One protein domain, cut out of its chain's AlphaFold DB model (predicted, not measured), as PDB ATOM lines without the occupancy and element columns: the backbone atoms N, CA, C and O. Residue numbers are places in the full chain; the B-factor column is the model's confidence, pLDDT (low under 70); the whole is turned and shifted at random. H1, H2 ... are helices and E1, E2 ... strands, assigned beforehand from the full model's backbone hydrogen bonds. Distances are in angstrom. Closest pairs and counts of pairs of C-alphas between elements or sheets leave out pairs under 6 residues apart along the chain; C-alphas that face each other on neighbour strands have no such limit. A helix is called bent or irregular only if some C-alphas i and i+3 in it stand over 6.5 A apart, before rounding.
ATOM      1  N   GLY A 312      -1.800 -65.875 -16.528       43.69
ATOM      2  CA  GLY A 312      -1.726 -64.618 -17.303       43.69
ATOM      3  C   GLY A 312      -2.957 -64.182 -18.117       43.69
ATOM      4  O   GLY A 312      -2.860 -63.186 -18.829       43.69
ATOM      5  N   LEU A 313      -4.088 -64.894 -18.060       37.72
ATOM      6  CA  LEU A 313      -5.197 -64.724 -19.020       37.72
ATOM      7  C   LEU A 313      -5.910 -63.357 -18.971       37.72
ATOM      8  O   LEU A 313      -6.260 -62.837 -20.026       37.72
ATOM      9  N   GLU A 314      -6.080 -62.734 -17.799       43.38
ATOM     10  CA  GLU A 314      -6.671 -61.381 -17.714       43.38
ATOM     11  C   GLU A 314      -5.723 -60.302 -18.257       43.38
ATOM     12  O   GLU A 314      -6.144 -59.431 -19.015       43.38
ATOM     13  N   GLU A 315      -4.424 -60.396 -17.956       46.94
ATOM     14  CA  GLU A 315      -3.429 -59.445 -18.467       46.94
ATOM     15  C   GLU A 315      -3.176 -59.594 -19.971       46.94
ATOM     16  O   GLU A 315      -2.748 -58.637 -20.610       46.94
ATOM     17  N   GLN A 316      -3.372 -60.779 -20.554       41.25
ATOM     18  CA  GLN A 316      -3.133 -61.004 -21.983       41.25
ATOM     19  C   GLN A 316      -4.364 -60.754 -22.856       41.25
ATOM     20  O   GLN A 316      -4.194 -60.249 -23.964       41.25
ATOM     21  N   ALA A 317      -5.581 -61.010 -22.367       39.53
ATOM     22  CA  ALA A 317      -6.798 -60.555 -23.044       39.53
ATOM     23  C   ALA A 317      -6.830 -59.020 -23.145       39.53
ATOM     24  O   ALA A 317      -7.170 -58.489 -24.201       39.53
ATOM     25  N   ALA A 318      -6.363 -58.324 -22.099       50.69
ATOM     26  CA  ALA A 318      -6.117 -56.886 -22.140       50.69
ATOM     27  C   ALA A 318      -5.058 -56.515 -23.194       50.69
ATOM     28  O   ALA A 318      -5.310 -55.644 -24.007       50.69
ATOM     29  N   ARG A 319      -3.934 -57.243 -23.295       47.59
ATOM     30  CA  ARG A 319      -2.883 -56.964 -24.302       47.59
ATOM     31  C   ARG A 319      -3.321 -57.177 -25.752       47.59
ATOM     32  O   ARG A 319      -2.869 -56.440 -26.619       47.59
ATOM     33  N   ILE A 320      -4.132 -58.197 -26.039       40.06
ATOM     34  CA  ILE A 320      -4.647 -58.447 -27.398       40.06
ATOM     35  C   ILE A 320      -5.710 -57.403 -27.755       40.06
ATOM     36  O   ILE A 320      -5.711 -56.905 -28.879       40.06
ATOM     37  N   ALA A 321      -6.563 -57.026 -26.796       47.72
ATOM     38  CA  ALA A 321      -7.484 -55.908 -26.957       47.72
ATOM     39  C   ALA A 321      -6.726 -54.586 -27.175       47.72
ATOM     40  O   ALA A 321      -7.024 -53.889 -28.135       47.72
ATOM     41  N   ASP A 322      -5.679 -54.309 -26.395       53.78
ATOM     42  CA  ASP A 322      -4.841 -53.110 -26.511       53.78
ATOM     43  C   ASP A 322      -4.127 -53.035 -27.866       53.78
ATOM     44  O   ASP A 322      -4.109 -51.984 -28.506       53.78
ATOM     45  N   LEU A 323      -3.558 -54.151 -28.344       43.84
ATOM     46  CA  LEU A 323      -2.912 -54.195 -29.658       43.84
ATOM     47  C   LEU A 323      -3.945 -53.988 -30.772       43.84
ATOM     48  O   LEU A 323      -3.713 -53.211 -31.693       43.84
ATOM     49  N   SER A 324      -5.102 -54.648 -30.671       45.66
ATOM     50  CA  SER A 324      -6.198 -54.501 -31.631       45.66
ATOM     51  C   SER A 324      -6.758 -53.077 -31.648       45.66
ATOM     52  O   SER A 324      -7.083 -52.579 -32.721       45.66
ATOM     53  N   SER A 325      -6.855 -52.408 -30.497       55.16
ATOM     54  CA  SER A 325      -7.312 -51.022 -30.381       55.16
ATOM     55  C   SER A 325      -6.270 -50.028 -30.895       55.16
ATOM     56  O   SER A 325      -6.633 -49.088 -31.591       55.16
ATOM     57  N   ALA A 326      -4.976 -50.262 -30.658       52.66
ATOM     58  CA  ALA A 326      -3.907 -49.459 -31.256       52.66
ATOM     59  C   ALA A 326      -3.892 -49.577 -32.790       52.66
ATOM     60  O   ALA A 326      -3.782 -48.568 -33.484       52.66
ATOM     61  N   TRP A 327      -4.078 -50.790 -33.323       48.91
ATOM     62  CA  TRP A 327      -4.225 -51.017 -34.763       48.91
ATOM     63  C   TRP A 327      -5.514 -50.411 -35.323       48.91
ATOM     64  O   TRP A 327      -5.484 -49.834 -36.406       48.91
ATOM     65  N   GLN A 328      -6.635 -50.488 -34.600       51.28
ATOM     66  CA  GLN A 328      -7.888 -49.835 -34.995       51.28
ATOM     67  C   GLN A 328      -7.771 -48.311 -34.992       51.28
ATOM     68  O   GLN A 328      -8.280 -47.679 -35.911       51.28
ATOM     69  N   ASN A 329      -7.077 -47.717 -34.021       57.69
ATOM     70  CA  ASN A 329      -6.846 -46.274 -33.971       57.69
ATOM     71  C   ASN A 329      -5.918 -45.831 -35.113       57.69
ATOM     72  O   ASN A 329      -6.272 -44.918 -35.854       57.69
ATOM     73  N   ALA A 330      -4.818 -46.554 -35.353       51.59
ATOM     74  CA  ALA A 330      -3.942 -46.303 -36.501       51.59
ATOM     75  C   ALA A 330      -4.689 -46.444 -37.843       51.59
ATOM     76  O   ALA A 330      -4.529 -45.616 -38.734       51.59
ATOM     77  N   ALA A 331      -5.564 -47.446 -37.974       50.44
ATOM     78  CA  ALA A 331      -6.396 -47.633 -39.159       50.44
ATOM     79  C   ALA A 331      -7.481 -46.548 -39.308       50.44
ATOM     80  O   ALA A 331      -7.805 -46.162 -40.430       50.44
ATOM     81  N   THR A 332      -8.026 -46.035 -38.199       56.28
ATOM     82  CA  THR A 332      -9.005 -44.931 -38.198       56.28
ATOM     83  C   THR A 332      -8.365 -43.631 -38.690       56.28
ATOM     84  O   THR A 332      -9.018 -42.857 -39.387       56.28
ATOM     85  N   ASP A 333      -7.070 -43.442 -38.433       71.31
ATOM     86  CA  ASP A 333      -6.300 -42.282 -38.885       71.31
ATOM     87  C   ASP A 333      -5.724 -42.420 -40.300       71.31
ATOM     88  O   ASP A 333      -5.112 -41.478 -40.804       71.31
ATOM     89  N   ALA A 334      -5.960 -43.537 -41.002       72.25
ATOM     90  CA  ALA A 334      -5.469 -43.742 -42.368       72.25
ATOM     91  C   ALA A 334      -5.890 -42.608 -43.331       72.25
ATOM     92  O   ALA A 334      -5.144 -42.272 -44.250       72.25
ATOM     93  N   SER A 335      -7.041 -41.963 -43.093       80.88
ATOM     94  CA  SER A 335      -7.496 -40.804 -43.874       80.88
ATOM     95  C   SER A 335      -6.594 -39.576 -43.739       80.88
ATOM     96  O   SER A 335      -6.538 -38.775 -44.665       80.88
ATOM     97  N   ASN A 336      -5.867 -39.425 -42.628       87.75
ATOM     98  CA  ASN A 336      -4.935 -38.311 -42.424       87.75
ATOM     99  C   ASN A 336      -3.713 -38.409 -43.351       87.75
ATOM    100  O   ASN A 336      -3.044 -37.411 -43.602       87.75
ATOM    101  N   TYR A 337      -3.455 -39.601 -43.891       89.50
ATOM    102  CA  TYR A 337      -2.377 -39.879 -44.840       89.50
ATOM    103  C   TYR A 337      -2.863 -39.878 -46.287       89.50
ATOM    104  O   TYR A 337      -2.096 -40.141 -47.211       89.50
ATOM    105  N   VAL A 338      -4.142 -39.580 -46.504       88.81
ATOM    106  CA  VAL A 338      -4.716 -39.404 -47.827       88.81
ATOM    107  C   VAL A 338      -4.693 -37.915 -48.162       88.81
ATOM    108  O   VAL A 338      -5.388 -37.113 -47.546       88.81
ATOM    109  N   THR A 339      -3.904 -37.538 -49.164       91.19
ATOM    110  CA  THR A 339      -3.835 -36.162 -49.666       91.19
ATOM    111  C   THR A 339      -4.547 -36.050 -51.009       91.19
ATOM    112  O   THR A 339      -4.309 -36.829 -51.935       91.19
ATOM    113  N   GLU A 340      -5.447 -35.075 -51.136       89.88
ATOM    114  CA  GLU A 340      -5.993 -34.691 -52.437       89.88
ATOM    115  C   GLU A 340      -4.967 -33.821 -53.168       89.88
ATOM    116  O   GLU A 340      -4.651 -32.707 -52.750       89.88
ATOM    117  N   THR A 341      -4.435 -34.341 -54.268       90.44
ATOM    118  CA  THR A 341      -3.541 -33.620 -55.177       90.44
ATOM    119  C   THR A 341      -4.303 -33.203 -56.435       90.44
ATOM    120  O   THR A 341      -5.375 -33.732 -56.734       90.44
ATOM    121  N   GLU A 342      -3.733 -32.300 -57.241       89.00
ATOM    122  CA  GLU A 342      -4.308 -31.937 -58.551       89.00
ATOM    123  C   GLU A 342      -4.474 -33.150 -59.493       89.00
ATOM    124  O   GLU A 342      -5.305 -33.119 -60.400       89.00
ATOM    125  N   ASN A 343      -3.731 -34.238 -59.250       91.94
ATOM    126  CA  ASN A 343      -3.790 -35.485 -60.015       91.94
ATOM    127  C   ASN A 343      -4.696 -36.555 -59.373       91.94
ATOM    128  O   ASN A 343      -4.743 -37.688 -59.855       91.94
ATOM    129  N   GLY A 344      -5.423 -36.213 -58.306       92.44
ATOM    130  CA  GLY A 344      -6.302 -37.117 -57.572       92.44
ATOM    131  C   GLY A 344      -5.801 -37.445 -56.168       92.44
ATOM    132  O   GLY A 344      -4.944 -36.772 -55.604       92.44
ATOM    133  N   VAL A 345      -6.391 -38.485 -55.590       90.00
ATOM    134  CA  VAL A 345      -6.158 -38.912 -54.209       90.00
ATOM    135  C   VAL A 345      -4.864 -39.727 -54.126       90.00
ATOM    136  O   VAL A 345      -4.758 -40.761 -54.784       90.00
ATOM    137  N   GLN A 346      -3.896 -39.283 -53.322       91.50
ATOM    138  CA  GLN A 346      -2.631 -39.978 -53.080       91.50
ATOM    139  C   GLN A 346      -2.518 -40.379 -51.604       91.50
ATOM    140  O   GLN A 346      -2.679 -39.549 -50.713       91.50
ATOM    141  N   PHE A 347      -2.230 -41.654 -51.344       91.56
ATOM    142  CA  PHE A 347      -1.952 -42.161 -50.000       91.56
ATOM    143  C   PHE A 347      -0.447 -42.103 -49.714       91.56
ATOM    144  O   PHE A 347       0.350 -42.692 -50.450       91.56
ATOM    145  N   ASP A 348      -0.055 -41.404 -48.653       92.69
ATOM    146  CA  ASP A 348       1.322 -41.358 -48.168       92.69
ATOM    147  C   ASP A 348       1.607 -42.568 -47.270       92.69
ATOM    148  O   ASP A 348       1.526 -42.523 -46.039       92.69
ATOM    149  N   ALA A 349       1.946 -43.684 -47.915       86.44
ATOM    150  CA  ALA A 349       2.296 -44.918 -47.222       86.44
ATOM    151  C   ALA A 349       3.521 -44.765 -46.304       86.44
ATOM    152  O   ALA A 349       3.620 -45.476 -45.307       86.44
ATOM    153  N   GLY A 350       4.450 -43.854 -46.623       89.62
ATOM    154  CA  GLY A 350       5.650 -43.625 -45.819       89.62
ATOM    155  C   GLY A 350       5.312 -42.969 -44.484       89.62
ATOM    156  O   GLY A 350       5.729 -43.461 -43.436       89.62
ATOM    157  N   ALA A 351       4.505 -41.910 -44.520       87.50
ATOM    158  CA  ALA A 351       4.037 -41.231 -43.316       87.50
ATOM    159  C   ALA A 351       3.154 -42.138 -42.441       87.50
ATOM    160  O   ALA A 351       3.315 -42.150 -41.220       87.50
ATOM    161  N   TYR A 352       2.286 -42.953 -43.054       88.12
ATOM    162  CA  TYR A 352       1.469 -43.926 -42.323       88.12
ATOM    163  C   TYR A 352       2.325 -44.977 -41.598       88.12
ATOM    164  O   TYR A 352       2.124 -45.236 -40.411       88.12
ATOM    165  N   LEU A 353       3.307 -45.572 -42.290       80.19
ATOM    166  CA  LEU A 353       4.198 -46.568 -41.689       80.19
ATOM    167  C   LEU A 353       5.049 -45.970 -40.562       80.19
ATOM    168  O   LEU A 353       5.204 -46.612 -39.527       80.19
ATOM    169  N   ALA A 354       5.548 -44.743 -40.728       85.06
ATOM    170  CA  ALA A 354       6.316 -44.057 -39.690       85.06
ATOM    171  C   ALA A 354       5.488 -43.810 -38.414       85.06
ATOM    172  O   ALA A 354       5.989 -44.029 -37.310       85.06
ATOM    173  N   GLU A 355       4.215 -43.412 -38.542       85.62
ATOM    174  CA  GLU A 355       3.317 -43.282 -37.386       85.62
ATOM    175  C   GLU A 355       3.046 -44.644 -36.736       85.62
ATOM    176  O   GLU A 355       3.114 -44.770 -35.514       85.62
ATOM    177  N   ALA A 356       2.787 -45.686 -37.532       81.44
ATOM    178  CA  ALA A 356       2.553 -47.029 -37.006       81.44
ATOM    179  C   ALA A 356       3.764 -47.543 -36.203       81.44
ATOM    180  O   ALA A 356       3.602 -48.064 -35.096       81.44
ATOM    181  N   GLU A 357       4.984 -47.343 -36.709       83.38
ATOM    182  CA  GLU A 357       6.223 -47.664 -35.991       83.38
ATOM    183  C   GLU A 357       6.366 -46.850 -34.694       83.38
ATOM    184  O   GLU A 357       6.740 -47.405 -33.654       83.38
ATOM    185  N   ALA A 358       6.018 -45.558 -34.715       83.31
ATOM    186  CA  ALA A 358       6.039 -44.700 -33.531       83.31
ATOM    187  C   ALA A 358       5.027 -45.149 -32.461       83.31
ATOM    188  O   ALA A 358       5.368 -45.189 -31.275       83.31
ATOM    189  N   GLN A 359       3.815 -45.544 -32.859       84.56
ATOM    190  CA  GLN A 359       2.789 -46.081 -31.958       84.56
ATOM    191  C   GLN A 359       3.236 -47.404 -31.323       84.56
ATOM    192  O   GLN A 359       3.087 -47.579 -30.113       84.56
ATOM    193  N   ILE A 360       3.850 -48.309 -32.097       81.88
ATOM    194  CA  ILE A 360       4.407 -49.572 -31.581       81.88
ATOM    195  C   ILE A 360       5.515 -49.291 -30.558       81.88
ATOM    196  O   ILE A 360       5.479 -49.812 -29.442       81.88
ATOM    197  N   ALA A 361       6.468 -48.416 -30.895       86.88
ATOM    198  CA  ALA A 361       7.553 -48.049 -29.988       86.88
ATOM    199  C   ALA A 361       7.033 -47.382 -28.700       86.88
ATOM    200  O   ALA A 361       7.527 -47.668 -27.603       86.88
ATOM    201  N   ALA A 362       6.011 -46.525 -28.811       86.19
ATOM    202  CA  ALA A 362       5.362 -45.894 -27.666       86.19
ATOM    203  C   ALA A 362       4.613 -46.907 -26.787       86.19
ATOM    204  O   ALA A 362       4.681 -46.802 -25.563       86.19
ATOM    205  N   ALA A 363       3.954 -47.906 -27.381       85.06
ATOM    206  CA  ALA A 363       3.266 -48.968 -26.648       85.06
ATOM    207  C   ALA A 363       4.254 -49.850 -25.865       85.06
ATOM    208  O   ALA A 363       4.028 -50.145 -24.687       85.06
ATOM    209  N   ASP A 364       5.384 -50.217 -26.474       87.81
ATOM    210  CA  ASP A 364       6.438 -50.996 -25.814       87.81
ATOM    211  C   ASP A 364       7.099 -50.233 -24.656       87.81
ATOM    212  O   ASP A 364       7.393 -50.808 -23.601       87.81
ATOM    213  N   GLU A 365       7.335 -48.931 -24.826       91.19
ATOM    214  CA  GLU A 365       7.838 -48.058 -23.761       91.19
ATOM    215  C   GLU A 365       6.813 -47.906 -22.629       91.19
ATOM    216  O   GLU A 365       7.165 -48.096 -21.461       91.19
ATOM    217  N   LEU A 366       5.544 -47.647 -22.960       91.88
ATOM    218  CA  LEU A 366       4.459 -47.550 -21.986       91.88
ATOM    219  C   LEU A 366       4.368 -48.828 -21.148       91.88
ATOM    220  O   LEU A 366       4.356 -48.763 -19.922       91.88
ATOM    221  N   LYS A 367       4.394 -50.000 -21.787       89.38
ATOM    222  CA  LYS A 367       4.356 -51.299 -21.106       89.38
ATOM    223  C   LYS A 367       5.496 -51.475 -20.105       89.38
ATOM    224  O   LYS A 367       5.275 -52.011 -19.020       89.38
ATOM    225  N   ARG A 368       6.706 -51.004 -20.429       92.12
ATOM    226  CA  ARG A 368       7.839 -51.012 -19.486       92.12
ATOM    227  C   ARG A 368       7.596 -50.091 -18.287       92.12
ATOM    228  O   ARG A 368       7.964 -50.459 -17.173       92.12
ATOM    229  N   ARG A 369       6.949 -48.941 -18.494       92.69
ATOM    230  CA  ARG A 369       6.625 -47.967 -17.435       92.69
ATOM    231  C   ARG A 369       5.478 -48.417 -16.539       92.69
ATOM    232  O   ARG A 369       5.567 -48.278 -15.325       92.69
ATOM    233  N   LEU A 370       4.423 -49.018 -17.091       92.31
ATOM    234  CA  LEU A 370       3.236 -49.427 -16.323       92.31
ATOM    235  C   LEU A 370       3.567 -50.348 -15.135       92.31
ATOM    236  O   LEU A 370       2.881 -50.294 -14.113       92.31
ATOM    237  N   VAL A 371       4.645 -51.135 -15.222       93.50
ATOM    238  CA  VAL A 371       5.107 -52.029 -14.144       93.50
ATOM    239  C   VAL A 371       5.580 -51.261 -12.901       93.50
ATOM    240  O   VAL A 371       5.442 -51.758 -11.786       93.50
ATOM    241  N   THR A 372       6.130 -50.056 -13.063       95.00
ATOM    242  CA  THR A 372       6.696 -49.259 -11.958       95.00
ATOM    243  C   THR A 372       5.743 -48.179 -11.446       95.00
ATOM    244  O   THR A 372       5.976 -47.610 -10.376       95.00
ATOM    245  N   LEU A 373       4.668 -47.895 -12.185       94.31
ATOM    246  CA  LEU A 373       3.697 -46.860 -11.849       94.31
ATOM    247  C   LEU A 373       2.722 -47.313 -10.748       94.31
ATOM    248  O   LEU A 373       2.339 -48.487 -10.713       94.31
ATOM    249  N   PRO A 374       2.269 -46.394  -9.868       96.00
ATOM    250  CA  PRO A 374       1.175 -46.672  -8.938       96.00
ATOM    251  C   PRO A 374      -0.112 -47.052  -9.676       96.00
ATOM    252  O   PRO A 374      -0.390 -46.506 -10.744       96.00
ATOM    253  N   ASP A 375      -0.946 -47.901  -9.070       93.50
ATOM    254  CA  ASP A 375      -2.159 -48.436  -9.714       93.50
ATOM    255  C   ASP A 375      -3.115 -47.343 -10.219       93.50
ATOM    256  O   ASP A 375      -3.692 -47.479 -11.294       93.50
ATOM    257  N   SER A 376      -3.237 -46.213  -9.507       91.69
ATOM    258  CA  SER A 376      -4.070 -45.089  -9.963       91.69
ATOM    259  C   SER A 376      -3.555 -44.446 -11.250       91.69
ATOM    260  O   SER A 376      -4.351 -44.005 -12.068       91.69
ATOM    261  N   ILE A 377      -2.234 -44.380 -11.427       96.56
ATOM    262  CA  ILE A 377      -1.623 -43.840 -12.646       96.56
ATOM    263  C   ILE A 377      -1.675 -44.876 -13.765       96.56
ATOM    264  O   ILE A 377      -1.910 -44.502 -14.907       96.56
ATOM    265  N   ARG A 378      -1.502 -46.164 -13.440       95.69
ATOM    266  CA  ARG A 378      -1.636 -47.262 -14.405       95.69
ATOM    267  C   ARG A 378      -3.025 -47.266 -15.046       95.69
ATOM    268  O   ARG A 378      -3.111 -47.201 -16.265       95.69
ATOM    269  N   ALA A 379      -4.083 -47.225 -14.234       92.50
ATOM    270  CA  ALA A 379      -5.462 -47.205 -14.722       92.50
ATOM    271  C   ALA A 379      -5.760 -45.982 -15.612       92.50
ATOM    272  O   ALA A 379      -6.425 -46.100 -16.638       92.50
ATOM    273  N   GLU A 380      -5.244 -44.802 -15.252       93.88
ATOM    274  CA  GLU A 380      -5.424 -43.600 -16.075       93.88
ATOM    275  C   GLU A 380      -4.600 -43.659 -17.367       93.88
ATOM    276  O   GLU A 380      -5.075 -43.232 -18.414       93.88
ATOM    277  N   ALA A 381      -3.391 -44.223 -17.333       93.12
ATOM    278  CA  ALA A 381      -2.577 -44.421 -18.526       93.12
ATOM    279  C   ALA A 381      -3.218 -45.425 -19.500       93.12
ATOM    280  O   ALA A 381      -3.218 -45.174 -20.701       93.12
ATOM    281  N   GLU A 382      -3.817 -46.506 -18.995       91.75
ATOM    282  CA  GLU A 382      -4.624 -47.449 -19.786       91.75
ATOM    283  C   GLU A 382      -5.864 -46.763 -20.379       91.75
ATOM    284  O   GLU A 382      -6.204 -46.975 -21.543       91.75
ATOM    285  N   ARG A 383      -6.520 -45.871 -19.627       92.00
ATOM    286  CA  ARG A 383      -7.629 -45.061 -20.153       92.00
ATOM    287  C   ARG A 383      -7.170 -44.142 -21.288       92.00
ATOM    288  O   ARG A 383      -7.785 -44.136 -22.349       92.00
ATOM    289  N   VAL A 384      -6.078 -43.398 -21.091       90.75
ATOM    290  CA  VAL A 384      -5.499 -42.523 -22.127       90.75
ATOM    291  C   VAL A 384      -5.059 -43.340 -23.342       90.75
ATOM    292  O   VAL A 384      -5.248 -42.886 -24.463       90.75
ATOM    293  N   PHE A 385      -4.534 -44.551 -23.144       90.94
ATOM    294  CA  PHE A 385      -4.154 -45.448 -24.235       90.94
ATOM    295  C   PHE A 385      -5.363 -45.813 -25.099       90.94
ATOM    296  O   PHE A 385      -5.318 -45.676 -26.319       90.94
ATOM    297  N   ASN A 386      -6.464 -46.203 -24.460       86.81
ATOM    298  CA  ASN A 386      -7.693 -46.573 -25.154       86.81
ATOM    299  C   ASN A 386      -8.355 -45.385 -25.869       86.81
ATOM    300  O   ASN A 386      -8.908 -45.553 -26.952       86.81
ATOM    301  N   GLU A 387      -8.293 -44.186 -25.284       88.44
ATOM    302  CA  GLU A 387      -8.939 -42.989 -25.838       88.44
ATOM    303  C   GLU A 387      -8.095 -42.247 -26.884       88.44
ATOM    304  O   GLU A 387      -8.653 -41.637 -27.792       88.44
ATOM    305  N   GLN A 388      -6.769 -42.225 -26.724       90.31
ATOM    306  CA  GLN A 388      -5.861 -41.328 -27.457       90.31
ATOM    307  C   GLN A 388      -4.639 -42.045 -28.052       90.31
ATOM    308  O   GLN A 388      -3.783 -41.404 -28.661       90.31
ATOM    309  N   GLY A 389      -4.527 -43.363 -27.880       89.94
ATOM    310  CA  GLY A 389      -3.427 -44.162 -28.409       89.94
ATOM    311  C   GLY A 389      -2.172 -44.179 -27.533       89.94
ATOM    312  O   GLY A 389      -2.063 -43.540 -26.478       89.94
ATOM    313  N   ALA A 390      -1.187 -44.954 -27.987       91.06
ATOM    314  CA  ALA A 390      -0.000 -45.291 -27.212       91.06
ATOM    315  C   ALA A 390       0.915 -44.090 -26.965       91.06
ATOM    316  O   ALA A 390       1.467 -43.943 -25.872       91.06
ATOM    317  N   VAL A 391       1.049 -43.209 -27.960       90.12
ATOM    318  CA  VAL A 391       1.881 -42.001 -27.872       90.12
ATOM    319  C   VAL A 391       1.392 -41.075 -26.754       90.12
ATOM    320  O   VAL A 391       2.189 -40.650 -25.915       90.12
ATOM    321  N   ALA A 392       0.082 -40.819 -26.680       92.31
ATOM    322  CA  ALA A 392      -0.511 -39.966 -25.650       92.31
ATOM    323  C   ALA A 392      -0.363 -40.573 -24.246       92.31
ATOM    324  O   ALA A 392       0.027 -39.882 -23.301       92.31
ATOM    325  N   ALA A 393      -0.602 -41.878 -24.108       93.19
ATOM    326  CA  ALA A 393      -0.436 -42.579 -22.838       93.19
ATOM    327  C   ALA A 393       1.027 -42.590 -22.369       93.19
ATOM    328  O   ALA A 393       1.320 -42.365 -21.191       93.19
ATOM    329  N   ASN A 394       1.973 -42.780 -23.290       92.44
ATOM    330  CA  ASN A 394       3.394 -42.712 -22.977       92.44
ATOM    331  C   ASN A 394       3.811 -41.291 -22.550       92.44
ATOM    332  O   ASN A 394       4.511 -41.124 -21.552       92.44
ATOM    333  N   ALA A 395       3.312 -40.249 -23.224       92.56
ATOM    334  CA  ALA A 395       3.544 -38.859 -22.826       92.56
ATOM    335  C   ALA A 395       2.959 -38.541 -21.436       92.56
ATOM    336  O   ALA A 395       3.621 -37.901 -20.615       92.56
ATOM    337  N   TYR A 396       1.754 -39.039 -21.136       94.44
ATOM    338  CA  TYR A 396       1.127 -38.910 -19.820       94.44
ATOM    339  C   TYR A 396       1.984 -39.546 -18.715       94.44
ATOM    340  O   TYR A 396       2.268 -38.912 -17.693       94.44
ATOM    341  N   THR A 397       2.459 -40.777 -18.927       94.88
ATOM    342  CA  THR A 397       3.308 -41.467 -17.942       94.88
ATOM    343  C   THR A 397       4.683 -40.813 -17.794       94.88
ATOM    344  O   THR A 397       5.169 -40.681 -16.670       94.88
ATOM    345  N   ALA A 398       5.275 -40.307 -18.880       94.25
ATOM    346  CA  ALA A 398       6.509 -39.518 -18.837       94.25
ATOM    347  C   ALA A 398       6.361 -38.241 -18.002       94.25
ATOM    348  O   ALA A 398       7.221 -37.935 -17.170       94.25
ATOM    349  N   ALA A 399       5.248 -37.521 -18.179       95.19
ATOM    350  CA  ALA A 399       4.945 -36.328 -17.399       95.19
ATOM    351  C   ALA A 399       4.815 -36.654 -15.904       95.19
ATOM    352  O   ALA A 399       5.352 -35.925 -15.068       95.19
ATOM    353  N   TYR A 400       4.172 -37.776 -15.564       96.62
ATOM    354  CA  TYR A 400       4.094 -38.245 -14.184       96.62
ATOM    355  C   TYR A 400       5.478 -38.574 -13.605       96.62
ATOM    356  O   TYR A 400       5.811 -38.119 -12.512       96.62
ATOM    357  N   GLU A 401       6.312 -39.335 -14.315       95.50
ATOM    358  CA  GLU A 401       7.637 -39.746 -13.832       95.50
ATOM    359  C   GLU A 401       8.568 -38.554 -13.571       95.50
ATOM    360  O   GLU A 401       9.259 -38.537 -12.543       95.50
ATOM    361  N   GLY A 402       8.532 -37.551 -14.456       94.94
ATOM    362  CA  GLY A 402       9.305 -36.311 -14.352       94.94
ATOM    363  C   GLY A 402       8.765 -35.292 -13.341       94.94
ATOM    364  O   GLY A 402       9.468 -34.339 -13.003       94.94
ATOM    365  N   ALA A 403       7.545 -35.478 -12.831       96.19
ATOM    366  CA  ALA A 403       6.918 -34.547 -11.902       96.19
ATOM    367  C   ALA A 403       7.585 -34.545 -10.513       96.19
ATOM    368  O   ALA A 403       8.101 -35.558 -10.020       96.19
ATOM    369  N   SER A 404       7.532 -33.390  -9.838       97.19
ATOM    370  CA  SER A 404       7.973 -33.261  -8.446       97.19
ATOM    371  C   SER A 404       7.132 -34.151  -7.519       97.19
ATOM    372  O   SER A 404       6.010 -34.522  -7.853       97.19
ATOM    373  N   ALA A 405       7.619 -34.470  -6.314       95.69
ATOM    374  CA  ALA A 405       6.848 -35.286  -5.365       95.69
ATOM    375  C   ALA A 405       5.476 -34.671  -5.016       95.69
ATOM    376  O   ALA A 405       4.492 -35.393  -4.856       95.69
ATOM    377  N   ALA A 406       5.395 -33.338  -4.937       94.25
ATOM    378  CA  ALA A 406       4.137 -32.636  -4.701       94.25
ATOM    379  C   ALA A 406       3.184 -32.754  -5.902       94.25
ATOM    380  O   ALA A 406       1.982 -32.951  -5.719       94.25
ATOM    381  N   ASP A 407       3.716 -32.675  -7.121       94.88
ATOM    382  CA  ASP A 407       2.920 -32.774  -8.344       94.88
ATOM    383  C   ASP A 407       2.488 -34.213  -8.633       94.88
ATOM    384  O   ASP A 407       1.346 -34.419  -9.028       94.88
ATOM    385  N   LYS A 408       3.314 -35.221  -8.327       96.38
ATOM    386  CA  LYS A 408       2.917 -36.640  -8.378       96.38
ATOM    387  C   LYS A 408       1.680 -36.910  -7.523       96.38
ATOM    388  O   LYS A 408       0.732 -37.527  -7.995       96.38
ATOM    389  N   GLY A 409       1.625 -36.342  -6.314       92.88
ATOM    390  CA  GLY A 409       0.432 -36.421  -5.465       92.88
ATOM    391  C   GLY A 409      -0.815 -35.780  -6.093       92.88
ATOM    392  O   GLY A 409      -1.929 -36.270  -5.895       92.88
ATOM    393  N   ARG A 410      -0.647 -34.714  -6.890       93.81
ATOM    394  CA  ARG A 410      -1.745 -34.086  -7.647       93.81
ATOM    395  C   ARG A 410      -2.183 -34.945  -8.830       93.81
ATOM    396  O   ARG A 410      -3.385 -35.114  -9.007       93.81
ATOM    397  N   PHE A 411      -1.238 -35.521  -9.577       92.62
ATOM    398  CA  PHE A 411      -1.521 -36.473 -10.655       92.62
ATOM    399  C   PHE A 411      -2.313 -37.675 -10.145       92.62
ATOM    400  O   PHE A 411      -3.363 -37.983 -10.694       92.62
ATOM    401  N   GLU A 412      -1.871 -38.308  -9.055       94.56
ATOM    402  CA  GLU A 412      -2.583 -39.449  -8.471       94.56
ATOM    403  C   GLU A 412      -3.991 -39.076  -8.000       94.56
ATOM    404  O   GLU A 412      -4.932 -39.843  -8.191       94.56
ATOM    405  N   SER A 413      -4.152 -37.897  -7.392       93.12
ATOM    406  CA  SER A 413      -5.462 -37.423  -6.935       93.12
ATOM    407  C   SER A 413      -6.409 -37.158  -8.109       93.12
ATOM    408  O   SER A 413      -7.579 -37.524  -8.041       93.12
ATOM    409  N   ALA A 414      -5.903 -36.561  -9.192       90.94
ATOM    410  CA  ALA A 414      -6.666 -36.330 -10.414       90.94
ATOM    411  C   ALA A 414      -7.039 -37.649 -11.109       90.94
ATOM    412  O   ALA A 414      -8.199 -37.841 -11.459       90.94
ATOM    413  N   ALA A 415      -6.092 -38.584 -11.226       89.25
ATOM    414  CA  ALA A 415      -6.321 -39.905 -11.803       89.25
ATOM    415  C   ALA A 415      -7.389 -40.698 -11.027       89.25
ATOM    416  O   ALA A 415      -8.299 -41.263 -11.628       89.25
ATOM    417  N   ARG A 416      -7.352 -40.678  -9.684       90.94
ATOM    418  CA  ARG A 416      -8.407 -41.292  -8.851       90.94
ATOM    419  C   ARG A 416      -9.768 -40.636  -9.077       90.94
ATOM    420  O   ARG A 416     -10.751 -41.346  -9.255       90.94
ATOM    421  N   ALA A 417      -9.825 -39.304  -9.111       89.25
ATOM    422  CA  ALA A 417     -11.073 -38.580  -9.348       89.25
ATOM    423  C   ALA A 417     -11.672 -38.891 -10.733       89.25
ATOM    424  O   ALA A 417     -12.886 -39.072 -10.845       89.25
ATOM    425  N   ASN A 418     -10.829 -39.006 -11.764       83.44
ATOM    426  CA  ASN A 418     -11.243 -39.418 -13.106       83.44
ATOM    427  C   ASN A 418     -11.752 -40.865 -13.114       83.44
ATOM    428  O   ASN A 418     -12.835 -41.118 -13.639       83.44
ATOM    429  N   GLY A 419     -11.038 -41.791 -12.467       81.38
ATOM    430  CA  GLY A 419     -11.464 -43.188 -12.338       81.38
ATOM    431  C   GLY A 419     -12.810 -43.339 -11.620       81.38
ATOM    432  O   GLY A 419     -13.689 -44.059 -12.087       81.38
ATOM    433  N   GLU A 420     -13.029 -42.602 -10.528       85.88
ATOM    434  CA  GLU A 420     -14.311 -42.582  -9.809       85.88
ATOM    435  C   GLU A 420     -15.452 -41.965 -10.633       85.88
ATOM    436  O   GLU A 420     -16.612 -42.363 -10.496       85.88
ATOM    437  N   ALA A 421     -15.159 -40.961 -11.463       83.88
ATOM    438  CA  ALA A 421     -16.145 -40.357 -12.354       83.88
ATOM    439  C   ALA A 421     -16.526 -41.313 -13.497       83.88
ATOM    440  O   ALA A 421     -17.715 -41.517 -13.744       83.88
ATOM    441  N   ALA A 422     -15.538 -41.948 -14.134       75.81
ATOM    442  CA  ALA A 422     -15.752 -42.936 -15.187       75.81
ATOM    443  C   ALA A 422     -16.517 -44.162 -14.663       75.81
ATOM    444  O   ALA A 422     -17.505 -44.578 -15.268       75.81
ATOM    445  N   GLY A 423     -16.137 -44.679 -13.489       73.56
ATOM    446  CA  GLY A 423     -16.829 -45.797 -12.845       73.56
ATOM    447  C   GLY A 423     -18.289 -45.480 -12.509       73.56
ATOM    448  O   GLY A 423     -19.167 -46.314 -12.726       73.56
ATOM    449  N   ARG A 424     -18.583 -44.253 -12.051       81.00
ATOM    450  CA  ARG A 424     -19.969 -43.800 -11.837       81.00
ATOM    451  C   ARG A 424     -20.757 -43.710 -13.138       81.00
ATOM    452  O   ARG A 424     -21.861 -44.240 -13.191       81.00
ATOM    453  N   ALA A 425     -20.191 -43.108 -14.184       74.12
ATOM    454  CA  ALA A 425     -20.851 -43.014 -15.485       74.12
ATOM    455  C   ALA A 425     -21.160 -44.405 -16.069       74.12
ATOM    456  O   ALA A 425     -22.251 -44.636 -16.589       74.12
ATOM    457  N   GLN A 426     -20.236 -45.359 -15.921       68.69
ATOM    458  CA  GLN A 426     -20.451 -46.742 -16.341       68.69
ATOM    459  C   GLN A 426     -21.536 -47.432 -15.503       68.69
ATOM    460  O   GLN A 426     -22.406 -48.093 -16.065       68.69
ATOM    461  N   ALA A 427     -21.539 -47.260 -14.176       67.75
ATOM    462  CA  ALA A 427     -22.564 -47.826 -13.298       67.75
ATOM    463  C   ALA A 427     -23.965 -47.256 -13.587       67.75
ATOM    464  O   ALA A 427     -24.941 -48.007 -13.624       67.75
ATOM    465  N   GLU A 428     -24.072 -45.951 -13.843       76.88
ATOM    466  CA  GLU A 428     -25.319 -45.292 -14.248       76.88
ATOM    467  C   GLU A 428     -25.785 -45.757 -15.635       76.88
ATOM    468  O   GLU A 428     -26.969 -46.048 -15.832       76.88
ATOM    469  N   GLY A 429     -24.854 -45.901 -16.583       69.94
ATOM    470  CA  GLY A 429     -25.121 -46.442 -17.914       69.94
ATOM    471  C   GLY A 429     -25.626 -47.884 -17.861       69.94
ATOM    472  O   GLY A 429     -26.652 -48.195 -18.462       69.94
ATOM    473  N   LEU A 430     -24.976 -48.749 -17.077       59.81
ATOM    474  CA  LEU A 430     -25.411 -50.130 -16.847       59.81
ATOM    475  C   LEU A 430     -26.772 -50.182 -16.140       59.81
ATOM    476  O   LEU A 430     -27.640 -50.946 -16.552       59.81
ATOM    477  N   GLY A 431     -26.998 -49.342 -15.127       68.69
ATOM    478  CA  GLY A 431     -28.292 -49.245 -14.444       68.69
ATOM    479  C   GLY A 431     -29.426 -48.771 -15.360       68.69
ATOM    480  O   GLY A 431     -30.574 -49.167 -15.176       68.69
ATOM    481  N   THR A 432     -29.108 -47.964 -16.374       74.06
ATOM    482  CA  THR A 432     -30.065 -47.531 -17.401       74.06
ATOM    483  C   THR A 432     -30.298 -48.624 -18.446       74.06
ATOM    484  O   THR A 432     -31.445 -48.907 -18.786       74.06
ATOM    485  N   ALA A 433     -29.232 -49.272 -18.925       63.62
ATOM    486  CA  ALA A 433     -29.288 -50.286 -19.977       63.62
ATOM    487  C   ALA A 433     -29.942 -51.597 -19.514       63.62
ATOM    488  O   ALA A 433     -30.702 -52.208 -20.261       63.62
TER     489      ALA A 433
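What this domain is: This is residues 312 to 433 of the 471 residues of an uncharacterized protein of Microbacterium trichothecenolyticum (UniProt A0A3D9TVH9). H1 and H2 form a V with the small E1-E2 hairpin at its point; bent H3 folds back on itself, H3b packing on H2, and H4 crosses H3a, residues 423 to 433 sticking out. The printed part has 122 residues, mostly helix, with H1, E1, E2, H2, H3, H4 in order, the strands antiparallel. It is loose: radius of gyration of the C-alphas 17.5 A, spans 54 by 42 by 31 A.

Where its parts are: Find C-alpha 313 at (-5.197, -64.724, -19.020); H1, residues 313 to 337, runs 35.9 A from there, irregular between C-alphas 332 and 335, 7.2 A apart. E1, 338 to 341, E2, 344 to 347, and H2, 349 to 370, follow. H3, 375 to 402, one helix by its hydrogen bonds, is bent: C-alphas 387 and 390, 9.3 A apart, end H3a and begin H3b. H4, 405 to 433, runs 41.8 A to (-29.288, -50.286, -19.977).

How they stand to each other: H1, H2 and H3a make an up-and-down bundle, successive helices running opposite ways. See H1 touch H2 with residues 326 to 337 alone, closest C-alphas Tyr 337 and Tyr 352, 6.1 A. In the hairpin of the antiparallel neighbours E1 and E2, N 339 and O 346 are within hydrogen-bond range, 2.8 A. H3a touches H4 at a steep tilt of 60 degrees, closest C-alphas Glu 380 and Ala 415, 5.7 A. O i to N i+4 pairs are all within range except in H1, 18 of 21.

The domain as a whole: The printed part has no cut, and its links are tight. Confidence is under 70 in 27 residues, among them 312 to 332.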